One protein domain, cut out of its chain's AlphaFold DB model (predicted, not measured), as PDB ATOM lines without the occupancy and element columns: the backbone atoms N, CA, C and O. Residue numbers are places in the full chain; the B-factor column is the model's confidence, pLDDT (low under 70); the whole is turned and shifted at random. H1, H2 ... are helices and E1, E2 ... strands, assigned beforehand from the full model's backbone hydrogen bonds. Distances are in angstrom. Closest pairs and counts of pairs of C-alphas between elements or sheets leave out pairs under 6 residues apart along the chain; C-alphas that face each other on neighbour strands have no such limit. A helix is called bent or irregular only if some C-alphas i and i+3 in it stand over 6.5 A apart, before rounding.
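AT A GLANCE: This is residues 17 to 55 and 64 to 144 of the 204 residues of an uncharacterized protein of Pseudogymnoascus sp. VKM F-4517 (FW-2822) (UniProt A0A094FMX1). A strongly twisted sheet of five strands has the longer helix, H2, crossing one face, while the short helix H1 sits off the sheet near the start of E4. Long loops join the strands, and two of them, holding Asn 112 and Gly 131, reach to opposite ends of the domain. The printed part has 120 residues, with two named helices and seven named strands in the order H1 E1 H2 E2 E3 E4 E5 E6 E7; the sheet's order is E2 E3 E4 E5 E6, antiparallel from E3 to E6. The class is mixed, helices and strands, with under half of the residues in named elements. The whole is compact and rounded, with a radius of gyration of the C-alphas of 13.6 A and spans of 37 by 32 by 30 A.

IN THESE COORDINATES: In the sheet, E2 is residues 65 to 67, E3 residues 81 to 85 and 13.6 A long, E4 residues 101 to 106 and 17.1 A long, E5 residues 118 to 122 and 13.7 A long, and E6 residues 137 to 139. C-alpha 101 is at (270.082, 183.176, 223.278). H2, residues 38 to 53, is 24.3 A long and begins with C-alpha 38 at (271.015, 195.012, 216.603). H2 is irregular, but only just: C-alphas 46 and 49 are 6.8 A apart. H1 is residues 28 to 33, E1 residues 35 to 37, and E7 residues 141 to 143, ending with C-alpha 143 at (269.457, 199.990, 224.242).

HOW THE PARTS SIT: E3, E4, E5 and E6 form a meander, each strand the antiparallel neighbour of the one before, and each successive pair is a hairpin. N 84 and O 103 are 3.0 A apart, N 102 and O 120 are 2.8 A apart, and N 138 and O 121 are 2.8 A apart, each within hydrogen-bond range. Edge strand E2 meets E3 only at a point, where C-alphas 66 and 82 are 4.3 A apart. H2 is on the sheet at a height of 8.8 A and runs across the strands, at 87 degrees to E5 on the local plane. Its closest C-alphas to E4 are those of Ala 45 and Cys 105, 6.7 A. H1 is only just not on the sheet, with 4 pairs of C-alphas within 10 A. E6 runs on into E7 at 30 degrees. E1 and E7 pair with no named strand; they are near each other, with 6 pairs of C-alphas within 10 A. Every O i to N i+4 pair is within hydrogen-bond range in H1, and 9 of 12 in H2.

THE WHOLE: The C-alphas farthest apart, those of Asn 112 and Gly 131, are 40.5 A apart. Residues 56 to 63 are not printed, and C-alphas 55 and 64 are 12.9 A apart across this cut. The links E2 to E3, E3 to E4, E4 to E5 and E5 to E6 are long. The mean pLDDT of the printed part is 78.6; residues 23 to 30, 51 to 55, 89 to 91, 111 and 127 to 135 are under 70.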
ATOM      1  N   PHE A  17     271.005 195.009 221.771       87.06
ATOM      2  CA  PHE A  17     270.178 194.330 222.750       87.06
ATOM      3  C   PHE A  17     271.000 194.034 224.001       87.06
ATOM      4  O   PHE A  17     272.169 193.643 223.928       87.06
ATOM      5  N   SER A  18     270.381 194.231 225.161       87.19
ATOM      6  CA  SER A  18     270.971 193.937 226.460       87.19
ATOM      7  C   SER A  18     270.266 192.751 227.109       87.19
ATOM      8  O   SER A  18     269.103 192.847 227.503       87.19
ATOM      9  N   ALA A  19     271.005 191.652 227.244       84.44
ATOM     10  CA  ALA A  19     270.592 190.421 227.909       84.44
ATOM     11  C   ALA A  19     271.327 190.279 229.250       84.44
ATOM     12  O   ALA A  19     272.149 189.389 229.452       84.44
ATOM     13  N   SER A  20     271.086 191.222 230.167       78.19
ATOM     14  CA  SER A  20     271.808 191.318 231.444       78.19
ATOM     15  C   SER A  20     271.607 190.116 232.372       78.19
ATOM     16  O   SER A  20     272.439 189.894 233.248       78.19
ATOM     17  N   GLY A  21     270.533 189.346 232.181       73.25
ATOM     18  CA  GLY A  21     270.249 188.139 232.950       73.25
ATOM     19  C   GLY A  21     270.956 186.875 232.479       73.25
ATOM     20  O   GLY A  21     270.823 185.852 233.138       73.25
ATOM     21  N   LEU A  22     271.730 186.924 231.389       74.56
ATOM     22  CA  LEU A  22     272.616 185.823 230.999       74.56
ATOM     23  C   LEU A  22     273.724 185.669 232.046       74.56
ATOM     24  O   LEU A  22     274.817 186.212 231.904       74.56
ATOM     25  N   SER A  23     273.425 184.973 233.133       61.31
ATOM     26  CA  SER A  23     274.272 184.773 234.307       61.31
ATOM     27  C   SER A  23     274.841 183.353 234.333       61.31
ATOM     28  O   SER A  23     275.030 182.762 235.391       61.31
ATOM     29  N   GLY A  24     275.119 182.797 233.164       53.44
ATOM     30  CA  GLY A  24     275.537 181.414 233.025       53.44
ATOM     31  C   GLY A  24     276.973 181.359 232.568       53.44
ATOM     32  O   GLY A  24     277.224 181.354 231.365       53.44
ATOM     33  N   LYS A  25     277.879 181.295 233.551       48.38
ATOM     34  CA  LYS A  25     279.320 181.037 233.408       48.38
ATOM     35  C   LYS A  25     280.084 182.191 232.752       48.38
ATOM     36  O   LYS A  25     279.592 182.885 231.870       48.38
ATOM     37  N   SER A  26     281.312 182.424 233.197       51.44
ATOM     38  CA  SER A  26     282.264 183.384 232.617       51.44
ATOM     39  C   SER A  26     282.736 182.970 231.216       51.44
ATOM     40  O   SER A  26     283.878 183.216 230.835       51.44
ATOM     41  N   ASP A  27     281.874 182.304 230.457       61.62
ATOM     42  CA  ASP A  27     282.156 181.836 229.124       61.62
ATOM     43  C   ASP A  27     282.088 183.057 228.200       61.62
ATOM     44  O   ASP A  27     281.185 183.903 228.271       61.62
ATOM     45  N   VAL A  28     283.099 183.182 227.345       65.19
ATOM     46  CA  VAL A  28     283.269 184.313 226.421       65.19
ATOM     47  C   VAL A  28     282.009 184.531 225.573       65.19
ATOM     48  O   VAL A  28     281.640 185.675 225.304       65.19
ATOM     49  N   GLU A  29     281.304 183.453 225.230       66.38
ATOM     50  CA  GLU A  29     280.050 183.486 224.477       66.38
ATOM     51  C   GLU A  29     278.915 184.174 225.243       66.38
ATOM     52  O   GLU A  29     278.318 185.121 224.728       66.38
ATOM     53  N   SER A  30     278.668 183.801 226.503       69.38
ATOM     54  CA  SER A  30     277.675 184.470 227.360       69.38
ATOM     55  C   SER A  30     277.986 185.963 227.502       69.38
ATOM     56  O   SER A  30     277.091 186.805 227.437       69.38
ATOM     57  N   THR A  31     279.270 186.318 227.612       72.25
ATOM     58  CA  THR A  31     279.709 187.721 227.703       72.25
ATOM     59  C   THR A  31     279.432 188.502 226.415       72.25
ATOM     60  O   THR A  31     278.970 189.643 226.480       72.25
ATOM     61  N   ARG A  32     279.650 187.894 225.242       77.12
ATOM     62  CA  ARG A  32     279.342 188.508 223.936       77.12
ATOM     63  C   ARG A  32     277.836 188.649 223.709       77.12
ATOM     64  O   ARG A  32     277.393 189.658 223.166       77.12
ATOM     65  N   LEU A  33     277.044 187.681 224.167       81.44
ATOM     66  CA  LEU A  33     275.587 187.672 224.005       81.44
ATOM     67  C   LEU A  33     274.858 188.645 224.944       81.44
ATOM     68  O   LEU A  33     273.783 189.133 224.598       81.44
ATOM     69  N   ARG A  34     275.456 189.016 226.086       84.81
ATOM     70  CA  ARG A  34     274.910 190.052 226.990       84.81
ATOM     71  C   ARG A  34     274.701 191.404 226.306       84.81
ATOM     72  O   ARG A  34     273.845 192.174 226.751       84.81
ATOM     73  N   ARG A  35     275.502 191.724 225.282       86.25
ATOM     74  CA  ARG A  35     275.466 192.995 224.540       86.25
ATOM     75  C   ARG A  35     275.690 192.748 223.052       86.25
ATOM     76  O   ARG A  35     276.763 193.030 222.522       86.25
ATOM     77  N   ILE A  36     274.667 192.243 222.376       85.38
ATOM     78  CA  ILE A  36     274.732 191.985 220.938       85.38
ATOM     79  C   ILE A  36     274.221 193.182 220.136       85.38
ATOM     80  O   ILE A  36     273.205 193.788 220.475       85.38
ATOM     81  N   ARG A  37     274.925 193.541 219.058       87.12
ATOM     82  CA  ARG A  37     274.491 194.621 218.162       87.12
ATOM     83  C   ARG A  37     273.192 194.242 217.459       87.12
ATOM     84  O   ARG A  37     273.069 193.129 216.953       87.12
ATOM     85  N   VAL A  38     272.274 195.199 217.343       85.00
ATOM     86  CA  VAL A  38     271.015 195.012 216.603       85.00
ATOM     87  C   VAL A  38     271.293 194.609 215.160       85.00
ATOM     88  O   VAL A  38     270.646 193.707 214.645       85.00
ATOM     89  N   ALA A  39     272.296 195.222 214.528       82.88
ATOM     90  CA  ALA A  39     272.683 194.904 213.156       82.88
ATOM     91  C   ALA A  39     273.029 193.419 212.960       82.88
ATOM     92  O   ALA A  39     272.707 192.851 211.919       82.88
ATOM     93  N   GLU A  40     273.641 192.784 213.963       85.44
ATOM     94  CA  GLU A  40     273.997 191.368 213.897       85.44
ATOM     95  C   GLU A  40     272.764 190.476 214.048       85.44
ATOM     96  O   GLU A  40     272.551 189.572 213.242       85.44
ATOM     97  N   VAL A  41     271.897 190.788 215.013       86.00
ATOM     98  CA  VAL A  41     270.619 190.082 215.186       86.00
ATOM     99  C   VAL A  41     269.761 190.204 213.923       86.00
ATOM    100  O   VAL A  41     269.236 189.211 213.431       86.00
ATOM    101  N   ALA A  42     269.686 191.397 213.332       84.81
ATOM    102  CA  ALA A  42     268.952 191.648 212.095       84.81
ATOM    103  C   ALA A  42     269.582 190.966 210.868       84.81
ATOM    104  O   ALA A  42     268.874 190.628 209.920       84.81
ATOM    105  N   ARG A  43     270.908 190.780 210.839       84.31
ATOM    106  CA  ARG A  43     271.589 190.004 209.792       84.31
ATOM    107  C   ARG A  43     271.190 188.530 209.887       84.31
ATOM    108  O   ARG A  43     270.719 187.974 208.901       84.31
ATOM    109  N   GLN A  44     271.292 187.938 211.078       85.94
ATOM    110  CA  GLN A  44     270.907 186.541 211.308       85.94
ATOM    111  C   GLN A  44     269.407 186.308 211.063       85.94
ATOM    112  O   GLN A  44     269.032 185.312 210.450       85.94
ATOM    113  N   ALA A  45     268.545 187.252 211.452       84.75
ATOM    114  CA  ALA A  45     267.103 187.162 211.225       84.75
ATOM    115  C   ALA A  45     266.712 187.206 209.740       84.75
ATOM    116  O   ALA A  45     265.743 186.564 209.355       84.75
ATOM    117  N   ARG A  46     267.465 187.917 208.887       82.88
ATOM    118  CA  ARG A  46     267.243 187.903 207.428       82.88
ATOM    119  C   ARG A  46     267.606 186.563 206.792       82.88
ATOM    120  O   ARG A  46     266.986 186.157 205.813       82.88
ATOM    121  N   GLU A  47     268.602 185.881 207.345       79.31
ATOM    122  CA  GLU A  47     269.058 184.575 206.862       79.31
ATOM    123  C   GLU A  47     268.153 183.438 207.372       79.31
ATOM    124  O   GLU A  47     267.882 182.490 206.631       79.31
ATOM    125  N   ALA A  48     267.622 183.545 208.594       79.25
ATOM    126  CA  ALA A  48     266.893 182.465 209.261       79.25
ATOM    127  C   ALA A  48     265.684 181.907 208.467       79.25
ATOM    128  O   ALA A  48     265.645 180.689 208.276       79.25
ATOM    129  N   PRO A  49     264.738 182.706 207.925       73.94
ATOM    130  CA  PRO A  49     263.615 182.179 207.139       73.94
ATOM    131  C   PRO A  49     264.057 181.344 205.930       73.94
ATOM    132  O   PRO A  49     263.448 180.320 205.618       73.94
ATOM    133  N   THR A  50     265.177 181.709 205.294       72.38
ATOM    134  CA  THR A  50     265.720 180.970 204.139       72.38
ATOM    135  C   THR A  50     266.300 179.605 204.521       72.38
ATOM    136  O   THR A  50     266.303 178.677 203.711       72.38
ATOM    137  N   LEU A  51     266.735 179.441 205.776       67.50
ATOM    138  CA  LEU A  51     267.198 178.162 206.325       67.50
ATOM    139  C   LEU A  51     266.035 177.216 206.656       67.50
ATOM    140  O   LEU A  51     266.238 176.007 206.736       67.50
ATOM    141  N   SER A  52     264.821 177.749 206.830       61.69
ATOM    142  CA  SER A  52     263.614 176.945 207.052       61.69
ATOM    143  C   SER A  52     263.159 176.224 205.777       61.69
ATOM    144  O   SER A  52     262.721 175.076 205.839       61.69
ATOM    145  N   THR A  53     263.297 176.882 204.621       57.34
ATOM    146  CA  THR A  53     262.779 176.427 203.316       57.34
ATOM    147  C   THR A  53     263.853 175.855 202.383       57.34
ATOM    148  O   THR A  53     263.534 175.152 201.424       57.34
ATOM    149  N   GLY A  54     265.135 176.127 202.645       51.00
ATOM    150  CA  GLY A  54     266.252 175.696 201.807       51.00
ATOM    151  C   GLY A  54     266.821 174.314 202.150       51.00
ATOM    152  O   GLY A  54     266.867 173.894 203.305       51.00
ATOM    153  N   LYS A  55     267.406 173.652 201.139       44.41
ATOM    154  CA  LYS A  55     268.196 172.395 201.190       44.41
ATOM    155  C   LYS A  55     269.408 172.403 202.161       44.41
ATOM    156  O   LYS A  55     270.223 171.487 202.126       44.41
ATOM    157  N   PRO A  64     266.068 176.681 211.899       86.81
ATOM    158  CA  PRO A  64     265.054 177.343 212.721       86.81
ATOM    159  C   PRO A  64     263.813 176.462 212.954       86.81
ATOM    160  O   PRO A  64     263.524 175.551 212.162       86.81
ATOM    161  N   HIS A  65     263.078 176.752 214.031       84.94
ATOM    162  CA  HIS A  65     261.823 176.066 214.351       84.94
ATOM    163  C   HIS A  65     260.699 177.038 214.695       84.94
ATOM    164  O   HIS A  65     260.940 178.194 215.030       84.94
ATOM    165  N   GLN A  66     259.459 176.557 214.604       90.19
ATOM    166  CA  GLN A  66     258.273 177.328 214.961       90.19
ATOM    167  C   GLN A  66     258.260 177.644 216.459       90.19
ATOM    168  O   GLN A  66     258.397 176.744 217.286       90.19
ATOM    169  N   PHE A  67     258.037 178.911 216.789       90.62
ATOM    170  CA  PHE A  67     257.875 179.374 218.158       90.62
ATOM    171  C   PHE A  67     256.396 179.649 218.435       90.62
ATOM    172  O   PHE A  67     255.758 180.447 217.752       90.62
ATOM    173  N   ASN A  68     255.841 178.967 219.435       89.19
ATOM    174  CA  ASN A  68     254.415 179.062 219.764       89.19
ATOM    175  C   ASN A  68     254.114 180.072 220.877       89.19
ATOM    176  O   ASN A  68     252.949 180.236 221.222       89.19
ATOM    177  N   ASN A  69     255.142 180.714 221.445       90.00
ATOM    178  CA  ASN A  69     255.013 181.711 222.506       90.00
ATOM    179  C   ASN A  69     254.127 181.259 223.681       90.00
ATOM    180  O   ASN A  69     253.243 181.987 224.132       90.00
ATOM    181  N   LYS A  70     254.339 180.027 224.164       85.62
ATOM    182  CA  LYS A  70     253.554 179.470 225.280       85.62
ATOM    183  C   LYS A  70     253.801 180.229 226.582       85.62
ATOM    184  O   LYS A  70     252.947 180.219 227.459       85.62
ATOM    185  N   GLU A  71     254.954 180.882 226.681       81.12
ATOM    186  CA  GLU A  71     255.357 181.732 227.797       81.12
ATOM    187  C   GLU A  71     254.650 183.100 227.792       81.12
ATOM    188  O   GLU A  71     254.761 183.844 228.761       81.12
ATOM    189  N   GLY A  72     253.930 183.459 226.718       86.31
ATOM    190  CA  GLY A  72     253.209 184.732 226.638       86.31
ATOM    191  C   GLY A  72     254.125 185.957 226.572       86.31
ATOM    192  O   GLY A  72     253.795 187.012 227.111       86.31
ATOM    193  N   LEU A  73     255.285 185.836 225.918       87.31
ATOM    194  CA  LEU A  73     256.202 186.951 225.697       87.31
ATOM    195  C   LEU A  73     255.507 188.049 224.882       87.31
ATOM    196  O   LEU A  73     254.861 187.772 223.870       87.31
ATOM    197  N   GLY A  74     255.695 189.307 225.283       90.38
ATOM    198  CA  GLY A  74     255.227 190.482 224.541       90.38
ATOM    199  C   GLY A  74     256.075 190.770 223.300       90.38
ATOM    200  O   GLY A  74     256.710 191.820 223.234       90.38
ATOM    201  N   LEU A  75     256.135 189.820 222.361       88.25
ATOM    202  CA  LEU A  75     256.883 189.941 221.107       88.25
ATOM    203  C   LEU A  75     256.330 191.079 220.244       88.25
ATOM    204  O   LEU A  75     255.116 191.205 220.082       88.25
ATOM    205  N   GLN A  76     257.224 191.887 219.668       89.56
ATOM    206  CA  GLN A  76     256.851 192.932 218.712       89.56
ATOM    207  C   GLN A  76     256.827 192.426 217.269       89.56
ATOM    208  O   GLN A  76     256.164 193.013 216.413       89.56
ATOM    209  N   SER A  77     257.558 191.350 216.977       86.12
ATOM    210  CA  SER A  77     257.501 190.668 215.689       86.12
ATOM    211  C   SER A  77     256.106 190.090 215.439       86.12
ATOM    212  O   SER A  77     255.427 189.618 216.350       86.12
ATOM    213  N   ALA A  78     255.664 190.123 214.183       87.62
ATOM    214  CA  ALA A  78     254.368 189.573 213.807       87.62
ATOM    215  C   ALA A  78     254.414 188.031 213.744       87.62
ATOM    216  O   ALA A  78     255.404 187.483 213.250       87.62
ATOM    217  N   PRO A  79     253.350 187.324 214.169       87.12
ATOM    218  CA  PRO A  79     253.230 185.886 213.948       87.12
ATOM    219  C   PRO A  79     253.027 185.563 212.448       87.12
ATOM    220  O   PRO A  79     252.656 186.448 211.672       87.12
ATOM    221  N   PRO A  80     253.199 184.300 212.016       91.94
ATOM    222  CA  PRO A  80     253.700 183.162 212.790       91.94
ATOM    223  C   PRO A  80     255.175 183.332 213.170       91.94
ATOM    224  O   PRO A  80     255.987 183.757 212.350       91.94
ATOM    225  N   TRP A  81     255.527 182.992 214.411       91.00
ATOM    226  CA  TRP A  81     256.891 183.165 214.902       91.00
ATOM    227  C   TRP A  81     257.758 181.937 214.646       91.00
ATOM    228  O   TRP A  81     257.318 180.787 214.718       91.00
ATOM    229  N   MET A  82     259.033 182.200 214.407       91.25
ATOM    230  CA  MET A  82     260.107 181.219 214.473       91.25
ATOM    231  C   MET A  82     261.147 181.675 215.485       91.25
ATOM    232  O   MET A  82     261.353 182.875 215.654       91.25
ATOM    233  N   GLU A  83     261.835 180.725 216.107       91.25
ATOM    234  CA  GLU A  83     263.056 181.014 216.851       91.25
ATOM    235  C   GLU A  83     264.290 180.477 216.127       91.25
ATOM    236  O   GLU A  83     264.259 179.460 215.416       91.25
ATOM    237  N   TYR A  84     265.401 181.175 216.334       90.31
ATOM    238  CA  TYR A  84     266.697 180.797 215.798       90.31
ATOM    239  C   TYR A  84     267.818 181.091 216.810       90.31
ATOM    240  O   TYR A  84     267.795 182.153 217.440       90.31
ATOM    241  N   PRO A  85     268.794 180.182 217.007       89.94
ATOM    242  CA  PRO A  85     269.904 180.393 217.924       89.94
ATOM    243  C   PRO A  85     270.803 181.523 217.461       89.94
ATOM    244  O   PRO A  85     271.141 181.617 216.283       89.94
ATOM    245  N   VAL A  86     271.225 182.348 218.413       87.81
ATOM    246  CA  VAL A  86     272.136 183.456 218.141       87.81
ATOM    247  C   VAL A  86     273.528 183.094 218.627       87.81
ATOM    248  O   VAL A  86     273.763 182.941 219.824       87.81
ATOM    249  N   THR A  87     274.454 182.976 217.682       75.94
ATOM    250  CA  THR A  87     275.854 182.601 217.913       75.94
ATOM    251  C   THR A  87     276.759 183.821 217.803       75.94
ATOM    252  O   THR A  87     277.414 184.029 216.787       75.94
ATOM    253  N   GLY A  88     276.765 184.664 218.839       70.31
ATOM    254  CA  GLY A  88     277.685 185.800 218.959       70.31
ATOM    255  C   GLY A  88     277.785 186.694 217.702       70.31
ATOM    256  O   GLY A  88     276.860 186.757 216.897       70.31
ATOM    257  N   PRO A  89     278.896 187.437 217.533       64.56
ATOM    258  CA  PRO A  89     279.129 188.294 216.367       64.56
ATOM    259  C   PRO A  89     279.789 187.587 215.171       64.56
ATOM    260  O   PRO A  89     280.051 188.242 214.167       64.56
ATOM    261  N   THR A  90     280.143 186.302 215.284       61.34
ATOM    262  CA  THR A  90     281.055 185.624 214.341       61.34
ATOM    263  C   THR A  90     280.390 184.638 213.386       61.34
ATOM    264  O   THR A  90     281.096 184.050 212.572       61.34
ATOM    265  N   GLY A  91     279.069 184.454 213.413       63.00
ATOM    266  CA  GLY A  91     278.435 183.610 212.401       63.00
ATOM    267  C   GLY A  91     276.975 183.279 212.652       63.00
ATOM    268  O   GLY A  91     276.426 183.568 213.709       63.00
ATOM    269  N   ALA A  92     276.355 182.678 211.638       72.19
ATOM    270  CA  ALA A  92     275.065 182.015 211.761       72.19
ATOM    271  C   ALA A  92     275.252 180.624 212.390       72.19
ATOM    272  O   ALA A  92     276.225 179.934 212.092       72.19
ATOM    273  N   TYR A  93     274.302 180.212 213.226       75.44
ATOM    274  CA  TYR A  93     274.298 178.889 213.844       75.44
ATOM    275  C   TYR A  93     274.231 177.752 212.803       75.44
ATOM    276  O   TYR A  93     273.371 177.756 211.926       75.44
ATOM    277  N   ASP A  94     275.100 176.744 212.918       70.75
ATOM    278  CA  ASP A  94     275.156 175.616 211.978       70.75
ATOM    279  C   ASP A  94     274.709 174.274 212.599       70.75
ATOM    280  O   ASP A  94     274.010 173.476 211.956       70.75
ATOM    281  N   SER A  95     275.108 174.019 213.850       71.00
ATOM    282  CA  SER A  95     274.965 172.760 214.574       71.00
ATOM    283  C   SER A  95     275.426 172.875 216.042       71.00
ATOM    284  O   SER A  95     276.071 173.840 216.438       71.00
ATOM    285  N   GLY A  96     275.122 171.856 216.856       74.44
ATOM    286  CA  GLY A  96     275.604 171.745 218.240       74.44
ATOM    287  C   GLY A  96     274.602 172.212 219.305       74.44
ATOM    288  O   GLY A  96     273.394 172.214 219.070       74.44
ATOM    289  N   PRO A  97     275.062 172.527 220.527       78.81
ATOM    290  CA  PRO A  97     274.221 173.150 221.539       78.81
ATOM    291  C   PRO A  97     273.864 174.584 221.110       78.81
ATOM    292  O   PRO A  97     274.764 175.383 220.868       78.81
ATOM    293  N   PRO A  98     272.577 174.961 221.063       79.50
ATOM    294  CA  PRO A  98     272.146 176.264 220.545       79.50
ATOM    295  C   PRO A  98     272.480 177.455 221.466       79.50
ATOM    296  O   PRO A  98     272.111 178.590 221.180       79.50
ATOM    297  N   GLY A  99     273.131 177.224 222.608       81.69
ATOM    298  CA  GLY A  99     273.393 178.264 223.601       81.69
ATOM    299  C   GLY A  99     272.112 178.855 224.212       81.69
ATOM    300  O   GLY A  99     271.009 178.346 223.973       81.69
ATOM    301  N   PRO A 100     272.237 179.924 225.013       85.06
ATOM    302  CA  PRO A 100     271.128 180.448 225.808       85.06
ATOM    303  C   PRO A 100     270.282 181.512 225.092       85.06
ATOM    304  O   PRO A 100     269.219 181.861 225.591       85.06
ATOM    305  N   ALA A 101     270.726 182.047 223.950       88.81
ATOM    306  CA  ALA A 101     270.082 183.176 223.278       88.81
ATOM    307  C   ALA A 101     269.358 182.779 221.984       88.81
ATOM    308  O   ALA A 101     269.858 181.976 221.189       88.81
ATOM    309  N   ARG A 102     268.190 183.378 221.750       91.75
ATOM    310  CA  ARG A 102     267.358 183.185 220.560       91.75
ATOM    311  C   ARG A 102     266.939 184.532 219.983       91.75
ATOM    312  O   ARG A 102     266.693 185.482 220.722       91.75
ATOM    313  N   LEU A 103     266.825 184.601 218.663       92.06
ATOM    314  CA  LEU A 103     266.034 185.634 217.999       92.06
ATOM    315  C   LEU A 103     264.650 185.072 217.685       92.06
ATOM    316  O   LEU A 103     264.533 183.879 217.398       92.06
ATOM    317  N   PHE A 104     263.640 185.934 217.722       91.75
ATOM    318  CA  PHE A 104     262.280 185.639 217.295       91.75
ATOM    319  C   PHE A 104     261.907 186.580 216.154       91.75
ATOM    320  O   PHE A 104     262.073 187.799 216.250       91.75
ATOM    321  N   CYS A 105     261.440 186.009 215.053       89.75
ATOM    322  CA  CYS A 105     261.005 186.764 213.884       89.75
ATOM    323  C   CYS A 105     259.833 186.069 213.189       89.75
ATOM    324  O   CYS A 105     259.457 184.946 213.537       89.75
ATOM    325  N   ASN A 106     259.239 186.755 212.214       89.00
ATOM    326  CA  ASN A 106     258.145 186.209 211.421       89.00
ATOM    327  C   ASN A 106     258.680 185.161 210.432       89.00
ATOM    328  O   ASN A 106     259.570 185.448 209.629       89.00
ATOM    329  N   SER A 107     258.113 183.956 210.458       85.94
ATOM    330  CA  SER A 107     258.574 182.841 209.628       85.94
ATOM    331  C   SER A 107     258.246 182.968 208.144       85.94
ATOM    332  O   SER A 107     258.910 182.343 207.318       85.94
ATOM    333  N   ASN A 108     257.277 183.810 207.792       85.75
ATOM    334  CA  ASN A 108     256.889 184.086 206.409       85.75
ATOM    335  C   ASN A 108     257.649 185.267 205.804       85.75
ATOM    336  O   ASN A 108     257.392 185.661 204.664       85.75
ATOM    337  N   ALA A 109     258.550 185.883 206.562       80.81
ATOM    338  CA  ALA A 109     259.159 187.115 206.127       80.81
ATOM    339  C   ALA A 109     260.232 186.886 205.054       80.81
ATOM    340  O   ALA A 109     261.059 185.974 205.128       80.81
ATOM    341  N   THR A 110     260.218 187.738 204.028       76.50
ATOM    342  CA  THR A 110     261.165 187.653 202.913       76.50
ATOM    343  C   THR A 110     262.481 188.358 203.257       76.50
ATOM    344  O   THR A 110     262.479 189.283 204.077       76.50
ATOM    345  N   PRO A 111     263.608 188.002 202.612       69.81
ATOM    346  CA  PRO A 111     264.911 188.625 202.878       69.81
ATOM    347  C   PRO A 111     264.940 190.156 202.736       69.81
ATOM    348  O   PRO A 111     265.742 190.814 203.395       69.81
ATOM    349  N   ASN A 112     264.055 190.717 201.903       70.88
ATOM    350  CA  ASN A 112     263.968 192.155 201.631       70.88
ATOM    351  C   ASN A 112     262.873 192.866 202.441       70.88
ATOM    352  O   ASN A 112     262.704 194.075 202.309       70.88
ATOM    353  N   SER A 113     262.105 192.137 203.255       71.25
ATOM    354  CA  SER A 113     261.066 192.746 204.085       71.25
ATOM    355  C   SER A 113     261.673 193.475 205.283       71.25
ATOM    356  O   SER A 113     262.669 193.041 205.870       71.25
ATOM    357  N   ARG A 114     261.058 194.596 205.666       70.88
ATOM    358  CA  ARG A 114     261.395 195.299 206.903       70.88
ATOM    359  C   ARG A 114     260.824 194.505 208.077       70.88
ATOM    360  O   ARG A 114     259.652 194.626 208.407       70.88
ATOM    361  N   GLN A 115     261.648 193.648 208.670       76.12
ATOM    362  CA  GLN A 115     261.222 192.777 209.763       76.12
ATOM    363  C   GLN A 115     261.511 193.409 211.119       76.12
ATOM    364  O   GLN A 115     262.626 193.868 211.383       76.12
ATOM    365  N   VAL A 116     260.514 193.380 212.000       83.56
ATOM    366  CA  VAL A 116     260.732 193.557 213.435       83.56
ATOM    367  C   VAL A 116     261.265 192.240 213.986       83.56
ATOM    368  O   VAL A 116     260.736 191.173 213.670       83.56
ATOM    369  N   VAL A 117     262.334 192.319 214.774       87.81
ATOM    370  CA  VAL A 117     263.004 191.158 215.360       87.81
ATOM    371  C   VAL A 117     263.083 191.365 216.859       87.81
ATOM    372  O   VAL A 117     263.557 192.406 217.316       87.81
ATOM    373  N   ASP A 118     262.665 190.354 217.608       90.88
ATOM    374  CA  ASP A 118     262.836 190.310 219.050       90.88
ATOM    375  C   ASP A 118     264.054 189.449 219.394       90.88
ATOM    376  O   ASP A 118     264.365 188.466 218.719       90.88
ATOM    377  N   PHE A 119     264.756 189.808 220.464       91.19
ATOM    378  CA  PHE A 119     265.872 189.028 220.988       91.19
ATOM    379  C   PHE A 119     265.531 188.580 222.402       91.19
ATOM    380  O   PHE A 119     265.178 189.405 223.245       91.19
ATOM    381  N   GLY A 120     265.639 187.284 222.671       91.25
ATOM    382  CA  GLY A 120     265.404 186.724 223.993       91.25
ATOM    383  C   GLY A 120     266.477 185.734 224.402       91.25
ATOM    384  O   GLY A 120     267.319 185.302 223.616       91.25
ATOM    385  N   TYR A 121     266.473 185.408 225.682       89.62
ATOM    386  CA  TYR A 121     267.465 184.530 226.272       89.62
ATOM    387  C   TYR A 121     266.884 183.761 227.451       89.62
ATOM    388  O   TYR A 121     265.974 184.237 228.126       89.62
ATOM    389  N   HIS A 122     267.439 182.584 227.703       85.75
ATOM    390  CA  HIS A 122     267.225 181.842 228.936       85.75
ATOM    391  C   HIS A 122     267.935 182.582 230.080       85.75
ATOM    392  O   HIS A 122     269.161 182.690 230.093       85.75
ATOM    393  N   ASP A 123     267.161 183.167 230.998       81.81
ATOM    394  CA  ASP A 123     267.689 183.870 232.175       81.81
ATOM    395  C   ASP A 123     267.954 182.850 233.280       81.81
ATOM    396  O   ASP A 123     267.015 182.339 233.879       81.81
ATOM    397  N   ASP A 124     269.219 182.544 233.561       74.38
ATOM    398  CA  ASP A 124     269.607 181.514 234.540       74.38
ATOM    399  C   ASP A 124     269.130 181.817 235.971       74.38
ATOM    400  O   ASP A 124     269.119 180.941 236.832       74.38
ATOM    401  N   ARG A 125     268.712 183.060 236.240       74.75
ATOM    402  CA  ARG A 125     268.162 183.484 237.537       74.75
ATOM    403  C   ARG A 125     266.679 183.143 237.685       74.75
ATOM    404  O   ARG A 125     266.140 183.280 238.780       74.75
ATOM    405  N   LYS A 126     266.010 182.750 236.598       75.75
ATOM    406  CA  LYS A 126     264.580 182.428 236.562       75.75
ATOM    407  C   LYS A 126     264.383 180.935 236.307       75.75
ATOM    408  O   LYS A 126     264.168 180.549 235.162       75.75
ATOM    409  N   PRO A 127     264.468 180.072 237.332       67.25
ATOM    410  CA  PRO A 127     264.257 178.644 237.138       67.25
ATOM    411  C   PRO A 127     262.897 178.384 236.485       67.25
ATOM    412  O   PRO A 127     261.934 179.114 236.713       67.25
ATOM    413  N   ASN A 128     262.831 177.344 235.659       66.12
ATOM    414  CA  ASN A 128     261.588 176.949 235.015       66.12
ATOM    415  C   ASN A 128     260.541 176.591 236.086       66.12
ATOM    416  O   ASN A 128     260.804 175.677 236.875       66.12
ATOM    417  N   PRO A 129     259.355 177.222 236.106       60.09
ATOM    418  CA  PRO A 129     258.323 176.894 237.091       60.09
ATOM    419  C   PRO A 129     257.791 175.458 236.943       60.09
ATOM    420  O   PRO A 129     257.230 174.907 237.883       60.09
ATOM    421  N   THR A 130     258.016 174.822 235.789       64.19
ATOM    422  CA  THR A 130     257.605 173.445 235.465       64.19
ATOM    423  C   THR A 130     258.734 172.421 235.693       64.19
ATOM    424  O   THR A 130     258.594 171.254 235.340       64.19
ATOM    425  N   GLY A 131     259.880 172.823 236.262       56.72
ATOM    426  CA  GLY A 131     260.976 171.903 236.616       56.72
ATOM    427  C   GLY A 131     261.829 171.399 235.440       56.72
ATOM    428  O   GLY A 131     262.566 170.427 235.587       56.72
ATOM    429  N   GLY A 132     261.742 172.035 234.268       60.50
ATOM    430  CA  GLY A 132     262.605 171.741 233.119       60.50
ATOM    431  C   GLY A 132     264.028 172.310 233.251       60.50
ATOM    432  O   GLY A 132     264.257 173.288 233.956       60.50
ATOM    433  N   ASN A 133     264.977 171.738 232.499       58.62
ATOM    434  CA  ASN A 133     266.396 172.144 232.497       58.62
ATOM    435  C   ASN A 133     266.668 173.548 231.918       58.62
ATOM    436  O   ASN A 133     267.790 174.036 232.023       58.62
ATOM    437  N   TYR A 134     265.679 174.180 231.282       58.75
ATOM    438  CA  TYR A 134     265.818 175.503 230.674       58.75
ATOM    439  C   TYR A 134     264.850 176.479 231.318       58.75
ATOM    440  O   TYR A 134     263.656 176.196 231.408       58.75
ATOM    441  N   THR A 135     265.389 177.614 231.746       69.50
ATOM    442  CA  THR A 135     264.658 178.743 232.316       69.50
ATOM    443  C   THR A 135     263.680 179.343 231.312       69.50
ATOM    444  O   THR A 135     263.805 179.123 230.107       69.50
ATOM    445  N   GLU A 136     262.678 180.083 231.777       78.50
ATOM    446  CA  GLU A 136     261.781 180.788 230.856       78.50
ATOM    447  C   GLU A 136     262.554 181.810 230.014       78.50
ATOM    448  O   GLU A 136     263.547 182.404 230.461       78.50
ATOM    449  N   PHE A 137     262.088 182.040 228.785       86.31
ATOM    450  CA  PHE A 137     262.643 183.102 227.961       86.31
ATOM    451  C   PHE A 137     262.380 184.466 228.599       86.31
ATOM    452  O   PHE A 137     261.278 184.795 229.027       86.31
ATOM    453  N   THR A 138     263.413 185.298 228.625       89.94
ATOM    454  CA  THR A 138     263.317 186.715 228.955       89.94
ATOM    455  C   THR A 138     263.680 187.525 227.721       89.94
ATOM    456  O   THR A 138     264.701 187.273 227.079       89.94
ATOM    457  N   LEU A 139     262.850 188.515 227.385       91.19
ATOM    458  CA  LEU A 139     263.154 189.447 226.304       91.19
ATOM    459  C   LEU A 139     264.289 190.384 226.711       91.19
ATOM    460  O   LEU A 139     264.354 190.894 227.832       91.19
ATOM    461  N   ALA A 140     265.211 190.596 225.785       90.12
ATOM    462  CA  ALA A 140     266.291 191.542 225.956       90.12
ATOM    463  C   ALA A 140     265.796 192.971 225.750       90.12
ATOM    464  O   ALA A 140     264.954 193.258 224.903       90.12
ATOM    465  N   ASN A 141     266.397 193.896 226.491       89.06
ATOM    466  CA  ASN A 141     266.067 195.306 226.359       89.06
ATOM    467  C   ASN A 141     266.850 195.920 225.202       89.06
ATOM    468  O   ASN A 141     268.084 195.872 225.194       89.06
ATOM    469  N   LEU A 142     266.151 196.563 224.269       85.69
ATOM    470  CA  LEU A 142     266.789 197.405 223.267       85.69
ATOM    471  C   LEU A 142     267.410 198.637 223.939       85.69
ATOM    472  O   LEU A 142     266.724 199.438 224.575       85.69
ATOM    473  N   ARG A 143     268.719 198.820 223.769       83.56
ATOM    474  CA  ARG A 143     269.457 199.990 224.242       83.56
ATOM    475  C   ARG A 143     269.936 200.798 223.044       83.56
ATOM    476  O   ARG A 143     270.873 200.400 222.348       83.56
ATOM    477  N   ARG A 144     269.308 201.959 222.843       79.00
ATOM    478  CA  ARG A 144     269.760 202.936 221.849       79.00
ATOM    479  C   ARG A 144     270.993 203.664 222.357       79.00
ATOM    480  O   ARG A 144     270.985 204.178 223.481       79.00
TER     481      ARG A 144